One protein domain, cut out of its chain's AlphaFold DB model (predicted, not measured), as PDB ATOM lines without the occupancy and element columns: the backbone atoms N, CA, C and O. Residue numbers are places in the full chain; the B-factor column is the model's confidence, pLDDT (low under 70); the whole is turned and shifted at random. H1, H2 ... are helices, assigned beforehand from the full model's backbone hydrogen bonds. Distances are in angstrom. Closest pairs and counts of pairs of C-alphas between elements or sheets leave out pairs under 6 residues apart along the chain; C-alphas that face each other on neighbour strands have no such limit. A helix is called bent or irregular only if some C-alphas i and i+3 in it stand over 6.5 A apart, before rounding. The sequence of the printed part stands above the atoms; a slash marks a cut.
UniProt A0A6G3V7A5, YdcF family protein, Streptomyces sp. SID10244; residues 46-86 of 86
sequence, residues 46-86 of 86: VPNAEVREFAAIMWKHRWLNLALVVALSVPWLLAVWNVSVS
ATOM      1  N   VAL A  46     -64.661  -4.491  30.326       45.97
ATOM      2  CA  VAL A  46     -63.984  -5.402  29.384       45.97
ATOM      3  C   VAL A  46     -62.469  -5.272  29.305       45.97
ATOM      4  O   VAL A  46     -61.779  -6.295  29.253       45.97
ATOM      5  N   PRO A  47     -61.919  -4.047  29.204       48.19
ATOM      6  CA  PRO A  47     -60.621  -3.876  28.566       48.19
ATOM      7  C   PRO A  47     -59.522  -4.545  29.383       48.19
ATOM      8  O   PRO A  47     -58.537  -5.017  28.840       48.19
ATOM      9  N   ASN A  48     -59.723  -4.676  30.689       45.62
ATOM     10  CA  ASN A  48     -58.686  -5.104  31.608       45.62
ATOM     11  C   ASN A  48     -58.308  -6.596  31.498       45.62
ATOM     12  O   ASN A  48     -57.199  -6.965  31.868       45.62
ATOM     13  N   ALA A  49     -59.191  -7.472  31.002       57.78
ATOM     14  CA  ALA A  49     -58.877  -8.898  30.840       57.78
ATOM     15  C   ALA A  49     -58.139  -9.179  29.521       57.78
ATOM     16  O   ALA A  49     -57.063  -9.771  29.537       57.78
ATOM     17  N   GLU A  50     -58.664  -8.670  28.406       54.53
ATOM     18  CA  GLU A  50     -58.061  -8.815  27.073       54.53
ATOM     19  C   GLU A  50     -56.736  -8.034  26.968       54.53
ATOM     20  O   GLU A  50     -55.770  -8.530  26.395       54.53
ATOM     21  N   VAL A  51     -56.624  -6.858  27.608       55.75
ATOM     22  CA  VAL A  51     -55.347  -6.126  27.722       55.75
ATOM     23  C   VAL A  51     -54.345  -6.904  28.560       55.75
ATOM     24  O   VAL A  51     -53.160  -6.869  28.251       55.75
ATOM     25  N   ARG A  52     -54.778  -7.635  29.591       62.22
ATOM     26  CA  ARG A  52     -53.867  -8.451  30.405       62.22
ATOM     27  C   ARG A  52     -53.370  -9.675  29.642       62.22
ATOM     28  O   ARG A  52     -52.220 -10.061  29.817       62.22
ATOM     29  N   GLU A  53     -54.188 -10.251  28.770       61.72
ATOM     30  CA  GLU A  53     -53.806 -11.375  27.911       61.72
ATOM     31  C   GLU A  53     -52.916 -10.910  26.743       61.72
ATOM     32  O   GLU A  53     -51.873 -11.509  26.480       61.72
ATOM     33  N   PHE A  54     -53.214  -9.751  26.145       62.69
ATOM     34  CA  PHE A  54     -52.325  -9.066  25.201       62.69
ATOM     35  C   PHE A  54     -50.993  -8.665  25.857       62.69
ATOM     36  O   PHE A  54     -49.924  -8.919  25.301       62.69
ATOM     37  N   ALA A  55     -51.028  -8.121  27.075       59.75
ATOM     38  CA  ALA A  55     -49.843  -7.804  27.867       59.75
ATOM     39  C   ALA A  55     -49.056  -9.067  28.238       59.75
ATOM     40  O   ALA A  55     -47.831  -9.031  28.227       59.75
ATOM     41  N   ALA A  56     -49.719 -10.197  28.497       66.31
ATOM     42  CA  ALA A  56     -49.057 -11.474  28.749       66.31
ATOM     43  C   ALA A  56     -48.332 -12.000  27.499       66.31
ATOM     44  O   ALA A  56     -47.207 -12.491  27.611       66.31
ATOM     45  N   ILE A  57     -48.910 -11.845  26.303       63.41
ATOM     46  CA  ILE A  57     -48.247 -12.179  25.030       63.41
ATOM     47  C   ILE A  57     -47.075 -11.220  24.760       63.41
ATOM     48  O   ILE A  57     -45.979 -11.668  24.413       63.41
ATOM     49  N   MET A  58     -47.259  -9.916  24.990       59.31
ATOM     50  CA  MET A  58     -46.196  -8.905  24.891       59.31
ATOM     51  C   MET A  58     -45.057  -9.152  25.885       59.31
ATOM     52  O   MET A  58     -43.892  -8.975  25.535       59.31
ATOM     53  N   TRP A  59     -45.373  -9.623  27.090       63.84
ATOM     54  CA  TRP A  59     -44.400 -10.007  28.108       63.84
ATOM     55  C   TRP A  59     -43.687 -11.316  27.757       63.84
ATOM     56  O   TRP A  59     -42.477 -11.436  27.946       63.84
ATOM     57  N   LYS A  60     -44.395 -12.296  27.183       66.06
ATOM     58  CA  LYS A  60     -43.795 -13.543  26.685       66.06
ATOM     59  C   LYS A  60     -42.787 -13.271  25.564       66.06
ATOM     60  O   LYS A  60     -41.732 -13.898  25.528       66.06
ATOM     61  N   HIS A  61     -43.061 -12.279  24.717       65.06
ATOM     62  CA  HIS A  61     -42.146 -11.782  23.686       65.06
ATOM     63  C   HIS A  61     -41.401 -10.499  24.093       65.06
ATOM     64  O   HIS A  61     -40.932  -9.758  23.229       65.06
ATOM     65  N   ARG A  62     -41.225 -10.247  25.402       64.44
ATOM     66  CA  ARG A  62     -40.570  -9.030  25.922       64.44
ATOM     67  C   ARG A  62     -39.196  -8.773  25.316       64.44
ATOM     68  O   ARG A  62     -38.831  -7.624  25.133       64.44
ATOM     69  N   TRP A  63     -38.467  -9.833  24.970       67.69
ATOM     70  CA  TRP A  63     -37.142  -9.750  24.357       67.69
ATOM     71  C   TRP A  63     -37.175  -9.265  22.904       67.69
ATOM     72  O   TRP A  63     -36.315  -8.481  22.524       67.69
ATOM     73  N   LEU A  64     -38.181  -9.661  22.117       72.44
ATOM     74  CA  LEU A  64     -38.381  -9.146  20.754       72.44
ATOM     75  C   LEU A  64     -38.796  -7.673  20.781       72.44
ATOM     76  O   LEU A  64     -38.262  -6.868  20.023       72.44
ATOM     77  N   ASN A  65     -39.695  -7.312  21.698       69.81
ATOM     78  CA  ASN A  65     -40.100  -5.923  21.904       69.81
ATOM     79  C   ASN A  65     -38.924  -5.049  22.380       69.81
ATOM     80  O   ASN A  65     -38.709  -3.971  21.834       69.81
ATOM     81  N   LEU A  66     -38.115  -5.529  23.333       76.50
ATOM     82  CA  LEU A  66     -36.887  -4.853  23.771       76.50
ATOM     83  C   LEU A  66     -35.884  -4.696  22.631       76.50
ATOM     84  O   LEU A  66     -35.343  -3.611  22.456       76.50
ATOM     85  N   ALA A  67     -35.658  -5.746  21.839       81.69
ATOM     86  CA  ALA A  67     -34.749  -5.691  20.699       81.69
ATOM     87  C   ALA A  67     -35.192  -4.643  19.668       81.69
ATOM     88  O   ALA A  67     -34.361  -3.873  19.198       81.69
ATOM     89  N   LEU A  68     -36.492  -4.562  19.366       80.75
ATOM     90  CA  LEU A  68     -37.054  -3.543  18.473       80.75
ATOM     91  C   LEU A  68     -36.889  -2.128  19.031       80.75
ATOM     92  O   LEU A  68     -36.442  -1.240  18.310       80.75
ATOM     93  N   VAL A  69     -37.210  -1.917  20.310       83.06
ATOM     94  CA  VAL A  69     -37.056  -0.607  20.959       83.06
ATOM     95  C   VAL A  69     -35.595  -0.175  20.947       83.06
ATOM     96  O   VAL A  69     -35.307   0.950  20.550       83.06
ATOM     97  N   VAL A  70     -34.670  -1.059  21.320       83.19
ATOM     98  CA  VAL A  70     -33.228  -0.780  21.306       83.19
ATOM     99  C   VAL A  70     -32.752  -0.503  19.882       83.19
ATOM    100  O   VAL A  70     -32.122   0.522  19.651       83.19
ATOM    101  N   ALA A  71     -33.106  -1.336  18.904       85.81
ATOM    102  CA  ALA A  71     -32.708  -1.133  17.513       85.81
ATOM    103  C   ALA A  71     -33.188   0.214  16.948       85.81
ATOM    104  O   ALA A  71     -32.456   0.858  16.199       85.81
ATOM    105  N   LEU A  72     -34.387   0.664  17.330       83.12
ATOM    106  CA  LEU A  72     -34.946   1.937  16.876       83.12
ATOM    107  C   LEU A  72     -34.370   3.149  17.630       83.12
ATOM    108  O   LEU A  72     -34.253   4.230  17.058       83.12
ATOM    109  N   SER A  73     -34.006   2.983  18.904       82.81
ATOM    110  CA  SER A  73     -33.514   4.072  19.763       82.81
ATOM    111  C   SER A  73     -31.995   4.258  19.730       82.81
ATOM    112  O   SER A  73     -31.526   5.378  19.917       82.81
ATOM    113  N   VAL A  74     -31.216   3.216  19.422       85.75
ATOM    114  CA  VAL A  74     -29.747   3.278  19.290       85.75
ATOM    115  C   VAL A  74     -29.272   4.341  18.286       85.75
ATOM    116  O   VAL A  74     -28.435   5.156  18.672       85.75
ATOM    117  N   PRO A  75     -29.795   4.424  17.044       83.12
ATOM    118  CA  PRO A  75     -29.362   5.458  16.104       83.12
ATOM    119  C   PRO A  75     -29.677   6.874  16.602       83.12
ATOM    120  O   PRO A  75     -28.897   7.799  16.387       83.12
ATOM    121  N   TRP A  76     -30.800   7.039  17.307       84.62
ATOM    122  CA  TRP A  76     -31.231   8.324  17.859       84.62
ATOM    123  C   TRP A  76     -30.340   8.774  19.024       84.62
ATOM    124  O   TRP A  76     -29.907   9.923  19.078       84.62
ATOM    125  N   LEU A  77     -30.003   7.850  19.927       80.94
ATOM    126  CA  LEU A  77     -29.100   8.102  21.052       80.94
ATOM    127  C   LEU A  77     -27.678   8.426  20.580       80.94
ATOM    128  O   LEU A  77     -27.057   9.345  21.109       80.94
ATOM    129  N   LEU A  78     -27.187   7.722  19.557       82.00
ATOM    130  CA  LEU A  78     -25.885   8.001  18.947       82.00
ATOM    131  C   LEU A  78     -25.851   9.379  18.273       82.00
ATOM    132  O   LEU A  78     -24.864  10.098  18.407       82.00
ATOM    133  N   ALA A  79     -26.932   9.775  17.595       82.81
ATOM    134  CA  ALA A  79     -27.037  11.090  16.970       82.81
ATOM    135  C   ALA A  79     -27.030  12.230  18.005       82.81
ATOM    136  O   ALA A  79     -26.296  13.204  17.837       82.81
ATOM    137  N   VAL A  80     -27.792  12.097  19.096       81.50
ATOM    138  CA  VAL A  80     -27.826  13.091  20.186       81.50
ATOM    139  C   VAL A  80     -26.478  13.188  20.898       81.50
ATOM    140  O   VAL A  80     -26.005  14.290  21.171       81.50
ATOM    141  N   TRP A  81     -25.833  12.050  21.166       78.56
ATOM    142  CA  TRP A  81     -24.508  12.022  21.783       78.56
ATOM    143  C   TRP A  81     -23.466  12.741  20.920       78.56
ATOM    144  O   TRP A  81     -22.704  13.555  21.429       78.56
ATOM    145  N   ASN A  82     -23.469  12.498  19.606       77.88
ATOM    146  CA  ASN A  82     -22.526  13.125  18.681       77.88
ATOM    147  C   ASN A  82     -22.695  14.655  18.620       77.88
ATOM    148  O   ASN A  82     -21.708  15.384  18.596       77.88
ATOM    149  N   VAL A  83     -23.938  15.149  18.664       78.44
ATOM    150  CA  VAL A  83     -24.240  16.593  18.707       78.44
ATOM    151  C   VAL A  83     -23.801  17.237  20.024       78.44
ATOM    152  O   VAL A  83     -23.358  18.374  20.014       78.44
ATOM    153  N   SER A  84     -23.893  16.530  21.153       73.12
ATOM    154  CA  SER A  84     -23.504  17.079  22.461       73.12
ATOM    155  C   SER A  84     -21.988  17.156  22.686       73.12
ATOM    156  O   SER A  84     -21.560  17.804  23.640       73.12
ATOM    157  N   VAL A  85     -21.193  16.448  21.878       69.56
ATOM    158  CA  VAL A  85     -19.723  16.375  21.986       69.56
ATOM    159  C   VAL A  85     -19.023  17.265  20.939       69.56
ATOM    160  O   VAL A  85     -17.809  17.445  21.008       69.56
ATOM    161  N   SER A  86     -19.785  17.839  19.998       55.69
ATOM    162  CA  SER A  86     -19.324  18.789  18.969       55.69
ATOM    163  C   SER A  86     -19.446  20.234  19.447       55.69
ATOM    164  O   SER A  86     -18.561  21.041  19.088       55.69
TER     165      SER A  86
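What this domain is: This is residues 46 to 86 of the 86 residues of the protein "YdcF family protein" of Streptomyces sp. SID10244 (UniProt A0A6G3V7A5). What shape do the atoms make? Two helices meet end to end at a corner near His 61, as an open L; the shorter, H1, makes one leg and the longer, H2, bent partway along, makes the other. Nothing folds back on them, and residues 46 to 86 stand free. What is it made of, and how far does it reach? The printed part has 41 residues with two named helices, H1 then H2, and no named strand; the class is all helix. It is extended, with a radius of gyration of the C-alphas of 16.2 A and spans of 51 by 19 by 9 A.

Where its parts are: Where does the first helix run? H1, residues 47 to 60, begins at C-alpha 47 (-60.621, -3.876, 28.566) and is 19.5 A long from first to last C-alpha. What follows it? H2, residues 62 to 85, was assigned as one helix by its hydrogen bonds but is bent: C-alphas 72 and 75 are 6.6 A apart. Its arms are H2a, residues 62 to 72, 15.3 A long, and H2b, residues 75 to 85, 15.7 A long, which ends at C-alpha 85 (-19.723, 16.375, 21.986).

How they stand to each other: How does H1 stand to the arms? H1 and H2a are close but not clearly touching: their closest C-alphas, of Met 58 and Asn 65, are 7.4 A apart. Their lines are about perpendicular, at 78 degrees. H1 and H2b are apart. How sharp is the bend? The lines of H2a and H2b stand at a steep tilt of 47 degrees. What do the backbones show? In H1, H2a and H2b every O i to N i+4 pair is within hydrogen-bond range.

The domain as a whole: How large is it? The two C-alphas farthest apart, of Val 46 and Ser 86, the chain's last residue, are 51.8 A apart. Is anything missing? The printed part has no cut, and the link from H1 to H2 is tight. Where is confidence low? The mean pLDDT of the printed part is 70.3, and residues 46 to 63, 65 and 85 to 86 are under 70.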